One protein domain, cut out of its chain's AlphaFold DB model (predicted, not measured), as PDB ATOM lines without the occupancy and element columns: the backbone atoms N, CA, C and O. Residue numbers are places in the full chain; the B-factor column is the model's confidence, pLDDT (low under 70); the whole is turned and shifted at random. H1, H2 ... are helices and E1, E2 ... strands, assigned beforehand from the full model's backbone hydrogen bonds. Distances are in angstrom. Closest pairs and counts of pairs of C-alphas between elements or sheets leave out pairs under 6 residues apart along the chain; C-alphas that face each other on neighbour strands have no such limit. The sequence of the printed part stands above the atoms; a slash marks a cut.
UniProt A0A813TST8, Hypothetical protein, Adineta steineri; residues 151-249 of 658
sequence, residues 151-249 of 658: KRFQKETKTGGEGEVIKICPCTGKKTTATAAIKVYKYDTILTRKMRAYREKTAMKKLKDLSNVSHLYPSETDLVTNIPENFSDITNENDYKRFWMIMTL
ATOM      1  N   LYS A 151       1.941 -27.105 -17.879       87.56
ATOM      2  CA  LYS A 151       2.051 -26.439 -19.175       87.56
ATOM      3  C   LYS A 151       2.908 -27.260 -20.114       87.56
ATOM      4  O   LYS A 151       3.904 -27.857 -19.706       87.56
ATOM      5  N   ARG A 152       2.529 -27.236 -21.389       86.88
ATOM      6  CA  ARG A 152       3.323 -27.777 -22.492       86.88
ATOM      7  C   ARG A 152       4.700 -27.111 -22.512       86.88
ATOM      8  O   ARG A 152       4.792 -25.888 -22.467       86.88
ATOM      9  N   PHE A 153       5.751 -27.924 -22.572       80.88
ATOM     10  CA  PHE A 153       7.136 -27.453 -22.574       80.88
ATOM     11  C   PHE A 153       7.655 -27.146 -23.990       80.88
ATOM     12  O   PHE A 153       8.362 -26.163 -24.181       80.88
ATOM     13  N   GLN A 154       7.291 -27.952 -24.997       70.19
ATOM     14  CA  GLN A 154       7.721 -27.790 -26.397       70.19
ATOM     15  C   GLN A 154       6.563 -28.006 -27.377       70.19
ATOM     16  O   GLN A 154       5.618 -28.740 -27.082       70.19
ATOM     17  N   LYS A 155       6.641 -27.362 -28.551       59.38
ATOM     18  CA  LYS A 155       5.629 -27.462 -29.621       59.38
ATOM     19  C   LYS A 155       5.721 -28.777 -30.400       59.38
ATOM     20  O   LYS A 155       4.728 -29.197 -30.975       59.38
ATOM     21  N   GLU A 156       6.867 -29.446 -30.389       59.06
ATOM     22  CA  GLU A 156       7.023 -30.760 -31.015       59.06
ATOM     23  C   GLU A 156       6.393 -31.848 -30.148       59.06
ATOM     24  O   GLU A 156       6.573 -31.879 -28.928       59.06
ATOM     25  N   THR A 157       5.645 -32.736 -30.788       58.69
ATOM     26  CA  THR A 157       5.008 -33.883 -30.154       58.69
ATOM     27  C   THR A 157       5.366 -35.155 -30.877       58.69
ATOM     28  O   THR A 157       5.475 -35.189 -32.101       58.69
ATOM     29  N   LYS A 158       5.562 -36.221 -30.101       63.31
ATOM     30  CA  LYS A 158       5.649 -37.560 -30.669       63.31
ATOM     31  C   LYS A 158       4.219 -38.069 -30.798       63.31
ATOM     32  O   LYS A 158       3.575 -38.394 -29.801       63.31
ATOM     33  N   THR A 159       3.707 -38.066 -32.023       52.97
ATOM     34  CA  THR A 159       2.402 -38.631 -32.366       52.97
ATOM     35  C   THR A 159       2.569 -40.107 -32.722       52.97
ATOM     36  O   THR A 159       3.415 -40.481 -33.533       52.97
ATOM     37  N   GLY A 160       1.781 -40.963 -32.074       56.91
ATOM     38  CA  GLY A 160       1.756 -42.405 -32.305       56.91
ATOM     39  C   GLY A 160       0.391 -42.891 -32.793       56.91
ATOM     40  O   GLY A 160      -0.566 -42.128 -32.953       56.91
ATOM     41  N   GLY A 161       0.280 -44.205 -33.012       56.88
ATOM     42  CA  GLY A 161      -0.979 -44.845 -33.407       56.88
ATOM     43  C   GLY A 161      -2.112 -44.651 -32.390       56.88
ATOM     44  O   GLY A 161      -3.265 -44.509 -32.797       56.88
ATOM     45  N   GLU A 162      -1.777 -44.556 -31.102       61.84
ATOM     46  CA  GLU A 162      -2.729 -44.606 -29.978       61.84
ATOM     47  C   GLU A 162      -2.976 -43.249 -29.293       61.84
ATOM     48  O   GLU A 162      -3.924 -43.100 -28.524       61.84
ATOM     49  N   GLY A 163      -2.167 -42.231 -29.597       72.38
ATOM     50  CA  GLY A 163      -2.250 -40.932 -28.935       72.38
ATOM     51  C   GLY A 163      -1.038 -40.043 -29.182       72.38
ATOM     52  O   GLY A 163      -0.159 -40.358 -29.988       72.38
ATOM     53  N   GLU A 164      -1.004 -38.922 -28.473       85.12
ATOM     54  CA  GLU A 164       0.068 -37.931 -28.507       85.12
ATOM     55  C   GLU A 164       0.793 -37.905 -27.159       85.12
ATOM     56  O   GLU A 164       0.156 -37.860 -26.106       85.12
ATOM     57  N   VAL A 165       2.129 -37.916 -27.180       87.25
ATOM     58  CA  VAL A 165       2.948 -37.733 -25.974       87.25
ATOM     59  C   VAL A 165       3.554 -36.334 -25.983       87.25
ATOM     60  O   VAL A 165       4.303 -35.965 -26.894       87.25
ATOM     61  N   ILE A 166       3.238 -35.558 -24.947       88.69
ATOM     62  CA  ILE A 166       3.604 -34.147 -24.806       88.69
ATOM     63  C   ILE A 166       4.512 -33.986 -23.583       88.69
ATOM     64  O   ILE A 166       4.157 -34.389 -22.478       88.69
ATOM     65  N   LYS A 167       5.673 -33.341 -23.744       89.44
ATOM     66  CA  LYS A 167       6.509 -32.939 -22.598       89.44
ATOM     67  C   LYS A 167       5.858 -31.770 -21.862       89.44
ATOM     68  O   LYS A 167       5.494 -30.770 -22.488       89.44
ATOM     69  N   ILE A 168       5.758 -31.869 -20.541       89.19
ATOM     70  CA  ILE A 168       5.119 -30.862 -19.688       89.19
ATOM     71  C   ILE A 168       6.019 -30.461 -18.516       89.19
ATOM     72  O   ILE A 168       6.911 -31.196 -18.088       89.19
ATOM     73  N   CYS A 169       5.792 -29.253 -18.009       86.56
ATOM     74  CA  CYS A 169       6.498 -28.690 -16.864       86.56
ATOM     75  C   CYS A 169       5.507 -28.060 -15.866       86.56
ATOM     76  O   CYS A 169       4.419 -27.629 -16.274       86.56
ATOM     77  N   PRO A 170       5.860 -27.986 -14.570       82.81
ATOM     78  CA  PRO A 170       5.061 -27.279 -13.577       82.81
ATOM     79  C   PRO A 170       5.084 -25.762 -13.813       82.81
ATOM     80  O   PRO A 170       6.100 -25.182 -14.195       82.81
ATOM     81  N   CYS A 171       3.983 -25.084 -13.496       74.75
ATOM     82  CA  CYS A 171       3.825 -23.625 -13.542       74.75
ATOM     83  C   CYS A 171       4.534 -22.901 -12.385       74.75
ATOM     84  O   CYS A 171       4.025 -21.905 -11.874       74.75
ATOM     85  N   THR A 172       5.687 -23.388 -11.935       65.00
ATOM     86  CA  THR A 172       6.446 -22.780 -10.839       65.00
ATOM     87  C   THR A 172       7.508 -21.845 -11.411       65.00
ATOM     88  O   THR A 172       8.388 -22.255 -12.168       65.00
ATOM     89  N   GLY A 173       7.411 -20.557 -11.083       54.47
ATOM     90  CA  GLY A 173       8.304 -19.524 -11.596       54.47
ATOM     91  C   GLY A 173       9.734 -19.664 -11.073       54.47
ATOM     92  O   GLY A 173      10.036 -19.143 -10.006       54.47
ATOM     93  N   LYS A 174      10.590 -20.350 -11.840       52.56
ATOM     94  CA  LYS A 174      12.028 -20.106 -12.103       52.56
ATOM     95  C   LYS A 174      12.628 -21.396 -12.680       52.56
ATOM     96  O   LYS A 174      12.752 -22.384 -11.973       52.56
ATOM     97  N   LYS A 175      12.996 -21.344 -13.968       51.34
ATOM     98  CA  LYS A 175      13.517 -22.442 -14.810       51.34
ATOM     99  C   LYS A 175      12.585 -23.659 -14.897       51.34
ATOM    100  O   LYS A 175      12.694 -24.619 -14.151       51.34
ATOM    101  N   THR A 176      11.687 -23.614 -15.876       55.03
ATOM    102  CA  THR A 176      10.838 -24.738 -16.278       55.03
ATOM    103  C   THR A 176      11.681 -25.757 -17.044       55.03
ATOM    104  O   THR A 176      11.806 -25.645 -18.256       55.03
ATOM    105  N   THR A 177      12.316 -26.717 -16.380       64.12
ATOM    106  CA  THR A 177      12.724 -27.953 -17.066       64.12
ATOM    107  C   THR A 177      11.484 -28.829 -17.221       64.12
ATOM    108  O   THR A 177      10.603 -28.808 -16.357       64.12
ATOM    109  N   ALA A 178      11.357 -29.563 -18.329       66.00
ATOM    110  CA  ALA A 178      10.325 -30.593 -18.399       66.00
ATOM    111  C   ALA A 178      10.609 -31.628 -17.305       66.00
ATOM    112  O   ALA A 178      11.742 -32.072 -17.162       66.00
ATOM    113  N   THR A 179       9.600 -31.973 -16.510       80.94
ATOM    114  CA  THR A 179       9.735 -32.973 -15.435       80.94
ATOM    115  C   THR A 179       8.796 -34.156 -15.631       80.94
ATOM    116  O   THR A 179       8.945 -35.180 -14.971       80.94
ATOM    117  N   ALA A 180       7.831 -34.028 -16.542       89.69
ATOM    118  CA  ALA A 180       6.837 -35.047 -16.817       89.69
ATOM    119  C   ALA A 180       6.505 -35.104 -18.313       89.69
ATOM    120  O   ALA A 180       6.751 -34.163 -19.077       89.69
ATOM    121  N   ALA A 181       5.927 -36.223 -18.721       91.00
ATOM    122  CA  ALA A 181       5.260 -36.365 -20.003       91.00
ATOM    123  C   ALA A 181       3.774 -36.627 -19.754       91.00
ATOM    124  O   ALA A 181       3.409 -37.257 -18.769       91.00
ATOM    125  N   ILE A 182       2.909 -36.141 -20.634       91.88
ATOM    126  CA  ILE A 182       1.491 -36.493 -20.645       91.88
ATOM    127  C   ILE A 182       1.186 -37.244 -21.935       91.88
ATOM    128  O   ILE A 182       1.491 -36.752 -23.023       91.88
ATOM    129  N   LYS A 183       0.612 -38.441 -21.810       91.69
ATOM    130  CA  LYS A 183       0.061 -39.215 -22.924       91.69
ATOM    131  C   LYS A 183      -1.419 -38.872 -23.020       91.69
ATOM    132  O   LYS A 183      -2.167 -39.117 -22.077       91.69
ATOM    133  N   VAL A 184      -1.817 -38.259 -24.127       89.75
ATOM    134  CA  VAL A 184      -3.206 -37.927 -24.450       89.75
ATOM    135  C   VAL A 184      -3.684 -38.936 -25.484       89.75
ATOM    136  O   VAL A 184      -3.173 -38.977 -26.605       89.75
ATOM    137  N   TYR A 185      -4.643 -39.773 -25.108       86.12
ATOM    138  CA  TYR A 185      -5.193 -40.784 -26.004       86.12
ATOM    139  C   TYR A 185      -6.114 -40.120 -27.029       86.12
ATOM    140  O   TYR A 185      -6.731 -39.081 -26.766       86.12
ATOM    141  N   LYS A 186      -6.201 -40.713 -28.224       78.88
ATOM    142  CA  LYS A 186      -7.129 -40.229 -29.254       78.88
ATOM    143  C   LYS A 186      -8.553 -40.205 -28.699       78.88
ATOM    144  O   LYS A 186      -8.951 -41.107 -27.966       78.88
ATOM    145  N   TYR A 187      -9.306 -39.164 -29.057       69.69
ATOM    146  CA  TYR A 187     -10.737 -39.121 -28.767       69.69
ATOM    147  C   TYR A 187     -11.391 -40.292 -29.473       69.69
ATOM    148  O   TYR A 187     -11.357 -40.340 -30.703       69.69
ATOM    149  N   ASP A 188     -11.939 -41.228 -28.713       63.38
ATOM    150  CA  ASP A 188     -12.570 -42.374 -29.330       63.38
ATOM    151  C   ASP A 188     -13.674 -42.983 -28.473       63.38
ATOM    152  O   ASP A 188     -13.534 -43.146 -27.258       63.38
ATOM    153  N   THR A 189     -14.778 -43.320 -29.133       59.69
ATOM    154  CA  THR A 189     -15.870 -44.119 -28.577       59.69
ATOM    155  C   THR A 189     -15.532 -45.606 -28.588       59.69
ATOM    156  O   THR A 189     -16.148 -46.361 -27.841       59.69
ATOM    157  N   ILE A 190     -14.531 -46.016 -29.374       70.81
ATOM    158  CA  ILE A 190     -14.100 -47.406 -29.491       70.81
ATOM    159  C   ILE A 190     -13.565 -47.908 -28.142       70.81
ATOM    160  O   ILE A 190     -12.510 -47.483 -27.649       70.81
ATOM    161  N   LEU A 191     -14.276 -48.880 -27.566       73.62
ATOM    162  CA  LEU A 191     -13.951 -49.477 -26.273       73.62
ATOM    163  C   LEU A 191     -12.538 -50.073 -26.239       73.62
ATOM    164  O   LEU A 191     -11.851 -49.947 -25.230       73.62
ATOM    165  N   THR A 192     -12.057 -50.667 -27.334       70.62
ATOM    166  CA  THR A 192     -10.718 -51.279 -27.371       70.62
ATOM    167  C   THR A 192      -9.607 -50.268 -27.073       70.62
ATOM    168  O   THR A 192      -8.666 -50.603 -26.358       70.62
ATOM    169  N   ARG A 193      -9.722 -49.009 -27.517       76.19
ATOM    170  CA  ARG A 193      -8.736 -47.954 -27.204       76.19
ATOM    171  C   ARG A 193      -8.838 -47.480 -25.758       76.19
ATOM    172  O   ARG A 193      -7.812 -47.309 -25.101       76.19
ATOM    173  N   LYS A 194     -10.061 -47.338 -25.238       80.56
ATOM    174  CA  LYS A 194     -10.304 -47.061 -23.813       80.56
ATOM    175  C   LYS A 194      -9.703 -48.156 -22.922       80.56
ATOM    176  O   LYS A 194      -9.073 -47.855 -21.909       80.56
ATOM    177  N   MET A 195      -9.814 -49.412 -23.353       79.56
ATOM    178  CA  MET A 195      -9.222 -50.565 -22.680       79.56
ATOM    179  C   MET A 195      -7.696 -50.539 -22.672       79.56
ATOM    180  O   MET A 195      -7.106 -50.868 -21.646       79.56
ATOM    181  N   ARG A 196      -7.040 -50.101 -23.754       82.00
ATOM    182  CA  ARG A 196      -5.573 -49.931 -23.763       82.00
ATOM    183  C   ARG A 196      -5.115 -48.915 -22.727       82.00
ATOM    184  O   ARG A 196      -4.203 -49.203 -21.960       82.00
ATOM    185  N   ALA A 197      -5.793 -47.771 -22.647       86.81
ATOM    186  CA  ALA A 197      -5.492 -46.748 -21.648       86.81
ATOM    187  C   ALA A 197      -5.678 -47.275 -20.211       86.81
ATOM    188  O   ALA A 197      -4.811 -47.073 -19.358       86.81
ATOM    189  N   TYR A 198      -6.776 -47.999 -19.950       86.94
ATOM    190  CA  TYR A 198      -7.018 -48.646 -18.657       86.94
ATOM    191  C   TYR A 198      -5.913 -49.646 -18.299       86.94
ATOM    192  O   TYR A 198      -5.346 -49.563 -17.212       86.94
ATOM    193  N   ARG A 199      -5.557 -50.550 -19.221       86.25
ATOM    194  CA  ARG A 199      -4.493 -51.536 -18.994       86.25
ATOM    195  C   ARG A 199      -3.145 -50.891 -18.755       86.25
ATOM    196  O   ARG A 199      -2.459 -51.273 -17.817       86.25
ATOM    197  N   GLU A 200      -2.786 -49.892 -19.552       91.00
ATOM    198  CA  GLU A 200      -1.530 -49.168 -19.380       91.00
ATOM    199  C   GLU A 200      -1.450 -48.531 -17.985       91.00
ATOM    200  O   GLU A 200      -0.456 -48.712 -17.281       91.00
ATOM    201  N   LYS A 201      -2.537 -47.890 -17.526       91.62
ATOM    202  CA  LYS A 201      -2.640 -47.341 -16.163       91.62
ATOM    203  C   LYS A 201      -2.471 -48.437 -15.104       91.62
ATOM    204  O   LYS A 201      -1.712 -48.265 -14.149       91.62
ATOM    205  N   THR A 202      -3.184 -49.552 -15.246       90.12
ATOM    206  CA  THR A 202      -3.171 -50.662 -14.282       90.12
ATOM    207  C   THR A 202      -1.801 -51.340 -14.215       90.12
ATOM    208  O   THR A 202      -1.299 -51.594 -13.118       90.12
ATOM    209  N   ALA A 203      -1.143 -51.546 -15.358       91.44
ATOM    210  CA  ALA A 203       0.217 -52.065 -15.427       91.44
ATOM    211  C   ALA A 203       1.201 -51.136 -14.700       91.44
ATOM    212  O   ALA A 203       1.927 -51.592 -13.821       91.44
ATOM    213  N   MET A 204       1.169 -49.825 -14.966       92.56
ATOM    214  CA  MET A 204       2.046 -48.857 -14.287       92.56
ATOM    215  C   MET A 204       1.844 -48.829 -12.766       92.56
ATOM    216  O   MET A 204       2.810 -48.660 -12.024       92.56
ATOM    217  N   LYS A 205       0.606 -49.014 -12.287       90.38
ATOM    218  CA  LYS A 205       0.322 -49.131 -10.848       90.38
ATOM    219  C   LYS A 205       0.928 -50.392 -10.237       90.38
ATOM    220  O   LYS A 205       1.488 -50.315  -9.145       90.38
ATOM    221  N   LYS A 206       0.823 -51.533 -10.926       90.38
ATOM    222  CA  LYS A 206       1.380 -52.816 -10.467       90.38
ATOM    223  C   LYS A 206       2.910 -52.811 -10.491       90.38
ATOM    224  O   LYS A 206       3.535 -53.378  -9.607       90.38
ATOM    225  N   LEU A 207       3.501 -52.125 -11.468       92.75
ATOM    226  CA  LEU A 207       4.946 -52.052 -11.675       92.75
ATOM    227  C   LEU A 207       5.614 -50.867 -10.960       92.75
ATOM    228  O   LEU A 207       6.787 -50.616 -11.206       92.75
ATOM    229  N   LYS A 208       4.909 -50.124 -10.096       90.88
ATOM    230  CA  LYS A 208       5.391 -48.872  -9.468       90.88
ATOM    231  C   LYS A 208       6.753 -48.976  -8.759       90.88
ATOM    232  O   LYS A 208       7.427 -47.962  -8.619       90.88
ATOM    233  N   ASP A 209       7.130 -50.174  -8.314       91.06
ATOM    234  CA  ASP A 209       8.357 -50.429  -7.552       91.06
ATOM    235  C   ASP A 209       9.547 -50.849  -8.449       91.06
ATOM    236  O   ASP A 209      10.670 -50.976  -7.964       91.06
ATOM    237  N   LEU A 210       9.338 -51.044  -9.760       92.56
ATOM    238  CA  LEU A 210      10.396 -51.409 -10.712       92.56
ATOM    239  C   LEU A 210      11.027 -50.177 -11.362       92.56
ATOM    240  O   LEU A 210      10.428 -49.578 -12.237       92.56
ATOM    241  N   SER A 211      12.280 -49.850 -11.059       90.81
ATOM    242  CA  SER A 211      12.933 -48.617 -11.541       90.81
ATOM    243  C   SER A 211      13.053 -48.445 -13.062       90.81
ATOM    244  O   SER A 211      13.298 -47.334 -13.525       90.81
ATOM    245  N   ASN A 212      12.961 -49.523 -13.843       94.44
ATOM    246  CA  ASN A 212      13.301 -49.550 -15.270       94.44
ATOM    247  C   ASN A 212      12.083 -49.674 -16.195       94.44
ATOM    248  O   ASN A 212      12.191 -50.164 -17.322       94.44
ATOM    249  N   VAL A 213      10.922 -49.203 -15.747       94.06
ATOM    250  CA  VAL A 213       9.719 -49.107 -16.579       94.06
ATOM    251  C   VAL A 213       9.114 -47.706 -16.506       94.06
ATOM    252  O   VAL A 213       9.478 -46.892 -15.661       94.06
ATOM    253  N   SER A 214       8.199 -47.380 -17.416       90.44
ATOM    254  CA  SER A 214       7.419 -46.142 -17.309       90.44
ATOM    255  C   SER A 214       6.478 -46.175 -16.103       90.44
ATOM    256  O   SER A 214       5.770 -47.162 -15.904       90.44
ATOM    257  N   HIS A 215       6.389 -45.062 -15.370       90.81
ATOM    258  CA  HIS A 215       5.476 -44.906 -14.235       90.81
ATOM    259  C   HIS A 215       4.622 -43.652 -14.356       90.81
ATOM    260  O   HIS A 215       5.046 -42.648 -14.938       90.81
ATOM    261  N   LEU A 216       3.465 -43.683 -13.695       91.12
ATOM    262  CA  LEU A 216       2.715 -42.472 -13.379       91.12
ATOM    263  C   LEU A 216       3.603 -41.497 -12.599       91.12
ATOM    264  O   LEU A 216       4.451 -41.900 -11.802       91.12
ATOM    265  N   TYR A 217       3.407 -40.206 -12.844       89.50
ATOM    266  CA  TYR A 217       4.190 -39.175 -12.178       89.50
ATOM    267  C   TYR A 217       3.924 -39.199 -10.662       89.50
ATOM    268  O   TYR A 217       2.759 -39.217 -10.258       89.50
ATOM    269  N   PRO A 218       4.964 -39.178  -9.810       84.25
ATOM    270  CA  PRO A 218       4.787 -39.235  -8.366       84.25
ATOM    271  C   PRO A 218       4.166 -37.926  -7.864       84.25
ATOM    272  O   PRO A 218       4.811 -36.877  -7.847       84.25
ATOM    273  N   SER A 219       2.890 -37.968  -7.478       79.56
ATOM    274  CA  SER A 219       2.186 -36.822  -6.901       79.56
ATOM    275  C   SER A 219       1.093 -37.291  -5.948       79.56
ATOM    276  O   SER A 219       0.199 -38.026  -6.353       79.56
ATOM    277  N   GLU A 220       1.133 -36.827  -4.701       70.50
ATOM    278  CA  GLU A 220       0.124 -37.163  -3.682       70.50
ATOM    279  C   GLU A 220      -1.136 -36.295  -3.789       70.50
ATOM    280  O   GLU A 220      -2.227 -36.711  -3.414       70.50
ATOM    281  N   THR A 221      -0.993 -35.077  -4.312       66.12
ATOM    282  CA  THR A 221      -2.042 -34.048  -4.274       66.12
ATOM    283  C   THR A 221      -2.751 -33.822  -5.599       66.12
ATOM    284  O   THR A 221      -3.711 -33.056  -5.653       66.12
ATOM    285  N   ASP A 222      -2.283 -34.439  -6.683       74.38
ATOM    286  CA  ASP A 222      -2.729 -34.071  -8.022       74.38
ATOM    287  C   ASP A 222      -3.281 -35.232  -8.802       74.38
ATOM    288  O   ASP A 222      -2.779 -36.352  -8.751       74.38
ATOM    289  N   LEU A 223      -4.272 -34.892  -9.618       83.31
ATOM    290  CA  LEU A 223      -4.804 -35.789 -10.615       83.31
ATOM    291  C   LEU A 223      -3.739 -36.033 -11.689       83.31
ATOM    292  O   LEU A 223      -3.436 -35.163 -12.507       83.31
ATOM    293  N   VAL A 224      -3.162 -37.231 -11.662       89.62
ATOM    294  CA  VAL A 224      -2.160 -37.684 -12.636       89.62
ATOM    295  C   VAL A 224      -2.784 -38.433 -13.808       89.62
ATOM    296  O   VAL A 224      -2.097 -38.731 -14.772       89.62
ATOM    297  N   THR A 225      -4.080 -38.726 -13.774       92.69
ATOM    298  CA  THR A 225      -4.812 -39.339 -14.882       92.69
ATOM    299  C   THR A 225      -6.304 -39.098 -14.703       92.69
ATOM    300  O   THR A 225      -6.779 -39.058 -13.571       92.69
ATOM    301  N   ASN A 226      -7.051 -38.953 -15.797       91.62
ATOM    302  CA  ASN A 226      -8.517 -38.950 -15.759       91.62
ATOM    303  C   ASN A 226      -9.125 -40.318 -16.130       91.62
ATOM    304  O   ASN A 226     -10.339 -40.420 -16.294       91.62
ATOM    305  N   ILE A 227      -8.293 -41.355 -16.275       90.00
ATOM    306  CA  ILE A 227      -8.732 -42.717 -16.582       90.00
ATOM    307  C   ILE A 227      -9.401 -43.308 -15.331       90.00
ATOM    308  O   ILE A 227      -8.759 -43.344 -14.274       90.00
ATOM    309  N   PRO A 228     -10.653 -43.795 -15.431       88.69
ATOM    310  CA  PRO A 228     -11.385 -44.375 -14.309       88.69
ATOM    311  C   PRO A 228     -10.636 -45.474 -13.553       88.69
ATOM    312  O   PRO A 228      -9.796 -46.189 -14.112       88.69
ATOM    313  N   GLU A 229     -10.950 -45.613 -12.263       86.00
ATOM    314  CA  GLU A 229     -10.343 -46.641 -11.417       86.00
ATOM    315  C   GLU A 229     -10.889 -48.032 -11.678       86.00
ATOM    316  O   GLU A 229     -10.094 -48.961 -11.786       86.00
ATOM    317  N   ASN A 230     -12.205 -48.144 -11.846       83.81
ATOM    318  CA  ASN A 230     -12.875 -49.416 -12.045       83.81
ATOM    319  C   ASN A 230     -13.145 -49.664 -13.525       83.81
ATOM    320  O   ASN A 230     -13.544 -48.763 -14.268       83.81
ATOM    321  N   PHE A 231     -13.016 -50.923 -13.929       77.75
ATOM    322  CA  PHE A 231     -13.323 -51.375 -15.281       77.75
ATOM    323  C   PHE A 231     -14.765 -51.046 -15.720       77.75
ATOM    324  O   PHE A 231     -14.981 -50.619 -16.854       77.75
ATOM    325  N   SER A 232     -15.756 -51.173 -14.826       77.81
ATOM    326  CA  SER A 232     -17.172 -50.889 -15.128       77.81
ATOM    327  C   SER A 232     -17.395 -49.471 -15.654       77.81
ATOM    328  O   SER A 232     -18.222 -49.253 -16.540       77.81
ATOM    329  N   ASP A 233     -16.615 -48.517 -15.153       80.38
ATOM    330  CA  ASP A 233     -16.738 -47.105 -15.506       80.38
ATOM    331  C   ASP A 233     -16.166 -46.825 -16.907       80.38
ATOM    332  O   ASP A 233     -16.613 -45.903 -17.587       80.38
ATOM    333  N   ILE A 234     -15.231 -47.659 -17.383       77.50
ATOM    334  CA  ILE A 234     -14.660 -47.586 -18.737       77.50
ATOM    335  C   ILE A 234     -15.687 -48.008 -19.794       77.50
ATOM    336  O   ILE A 234     -15.743 -47.426 -20.879       77.50
ATOM    337  N   THR A 235     -16.503 -49.016 -19.471       69.25
ATOM    338  CA  THR A 235     -17.491 -49.610 -20.389       69.25
ATOM    339  C   THR A 235     -18.759 -48.776 -20.578       69.25
ATOM    340  O   THR A 235     -19.623 -49.144 -21.369       69.25
ATOM    341  N   ASN A 236     -18.892 -47.645 -19.878       68.50
ATOM    342  CA  ASN A 236     -20.064 -46.789 -20.006       68.50
ATOM    343  C   ASN A 236     -20.012 -45.984 -21.320       68.50
ATOM    344  O   ASN A 236     -19.192 -45.077 -21.489       68.50
ATOM    345  N   GLU A 237     -20.918 -46.299 -22.248       56.03
ATOM    346  CA  GLU A 237     -20.988 -45.725 -23.603       56.03
ATOM    347  C   GLU A 237     -21.239 -44.206 -23.632       56.03
ATOM    348  O   GLU A 237     -20.981 -43.552 -24.642       56.03
ATOM    349  N   ASN A 238     -21.693 -43.617 -22.521       55.78
ATOM    350  CA  ASN A 238     -22.012 -42.189 -22.437       55.78
ATOM    351  C   ASN A 238     -20.827 -41.294 -22.028       55.78
ATOM    352  O   ASN A 238     -21.001 -40.074 -21.946       55.78
ATOM    353  N   ASP A 239     -19.644 -41.859 -21.747       60.88
ATOM    354  CA  ASP A 239     -18.457 -41.061 -21.421       60.88
ATOM    355  C   ASP A 239     -17.619 -40.768 -22.673       60.88
ATOM    356  O   ASP A 239     -16.876 -41.608 -23.190       60.88
ATOM    357  N   TYR A 240     -17.767 -39.542 -23.166       63.59
ATOM    358  CA  TYR A 240     -17.095 -39.010 -24.348       63.59
ATOM    359  C   TYR A 240     -15.781 -38.277 -24.013       63.59
ATOM    360  O   TYR A 240     -15.311 -37.449 -24.791       63.59
ATOM    361  N   LYS A 241     -15.183 -38.499 -22.837       73.19
ATOM    362  CA  LYS A 241     -13.945 -37.808 -22.445       73.19
ATOM    363  C   LYS A 241     -12.708 -38.373 -23.144       73.19
ATOM    364  O   LYS A 241     -12.563 -39.581 -23.315       73.19
ATOM    365  N   ARG A 242     -11.762 -37.488 -23.486       82.94
ATOM    366  CA  ARG A 242     -10.403 -37.902 -23.878       82.94
ATOM    367  C   ARG A 242      -9.665 -38.379 -22.647       82.94
ATOM    368  O   ARG A 242      -9.505 -37.608 -21.705       82.94
ATOM    369  N   PHE A 243      -9.163 -39.602 -22.686       89.38
ATOM    370  CA  PHE A 243      -8.278 -40.078 -21.639       89.38
ATOM    371  C   PHE A 243      -6.894 -39.453 -21.756       89.38
ATOM    372  O   PHE A 243      -6.379 -39.212 -22.850       89.38
ATOM    373  N   TRP A 244      -6.279 -39.210 -20.607       92.19
ATOM    374  CA  TRP A 244      -4.895 -38.793 -20.498       92.19
ATOM    375  C   TRP A 244      -4.256 -39.324 -19.215       92.19
ATOM    376  O   TRP A 244      -4.924 -39.618 -18.216       92.19
ATOM    377  N   MET A 245      -2.932 -39.437 -19.236       93.12
ATOM    378  CA  MET A 245      -2.134 -39.747 -18.054       93.12
ATOM    379  C   MET A 245      -0.806 -38.995 -18.059       93.12
ATOM    380  O   MET A 245      -0.161 -38.851 -19.095       93.12
ATOM    381  N   ILE A 246      -0.410 -38.525 -16.885       93.19
ATOM    382  CA  ILE A 246       0.846 -37.852 -16.593       93.19
ATOM    383  C   ILE A 246       1.803 -38.893 -16.021       93.19
ATOM    384  O   ILE A 246       1.543 -39.518 -14.992       93.19
ATOM    385  N   MET A 247       2.930 -39.052 -16.694       92.56
ATOM    386  CA  MET A 247       3.979 -40.013 -16.401       92.56
ATOM    387  C   MET A 247       5.299 -39.300 -16.124       92.56
ATOM    388  O   MET A 247       5.527 -38.162 -16.554       92.56
ATOM    389  N   THR A 248       6.183 -39.979 -15.405       90.88
ATOM    390  CA  THR A 248       7.565 -39.531 -15.229       90.88
ATOM    391  C   THR A 248       8.230 -39.387 -16.595       90.88
ATOM    392  O   THR A 248       8.126 -40.272 -17.446       90.88
ATOM    393  N   LEU A 249       8.902 -38.256 -16.829       90.00
ATOM    394  CA  LEU A 249       9.641 -38.056 -18.070       90.00
ATOM    395  C   LEU A 249      10.926 -38.888 -18.042       90.00
ATOM    396  O   LEU A 249      11.804 -38.644 -17.221       90.00
TER     397      LEU A 249
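AT A GLANCE: This is residues 151 to 249 of the 658 residues of the protein "Hypothetical protein" of Adineta steineri (UniProt A0A813TST8). With little regular structure, this is a small, strongly twisted sheet with H1 over E2 and E3 in two layers, a helix on one face of a sheet, among long loops; short H2 packs on H1's residues 191 to 198. The printed part has 99 residues, 39 in named elements, in the order E1, E2, H1, H2, E3; the sheet, E1 - E2 - E3, is antiparallel, the class mixed. It is compact, radius of gyration of the C-alphas 14.1 A, spanning 43 by 31 by 24 A.

IN THESE COORDINATES: Find C-alpha 163 at (-2.250, -40.932, -28.935), where E1 begins, running 21.8 A to residue 170. E2 is residues 180 to 185; E3, residues 244 to 248, ends at (7.565, -39.531, -15.229). H1, residues 191 to 206, measures 22.3 A; H2 is residues 231 to 234.

HOW THE PARTS SIT: Hairpin E1 and E2 has N 166 and O 182 within hydrogen-bond range, 2.9 A; E2 and E3 have N 183 and O 245, 2.9 A. H1 is on the sheet, height 10.5 A; its closest C-alphas to E2 are Ala 197 and Tyr 185, 7.4 A. H1 touches H2, closest C-alphas Lys 194 and Ile 234, 6.7 A. In H1 every O i to N i+4 pair is within hydrogen-bond range; H2 is too short for one.

THE WHOLE: The printed part has no cut; the H1 to H2 link is long. Confidence is under 70 in 25 residues, among them 155 to 162.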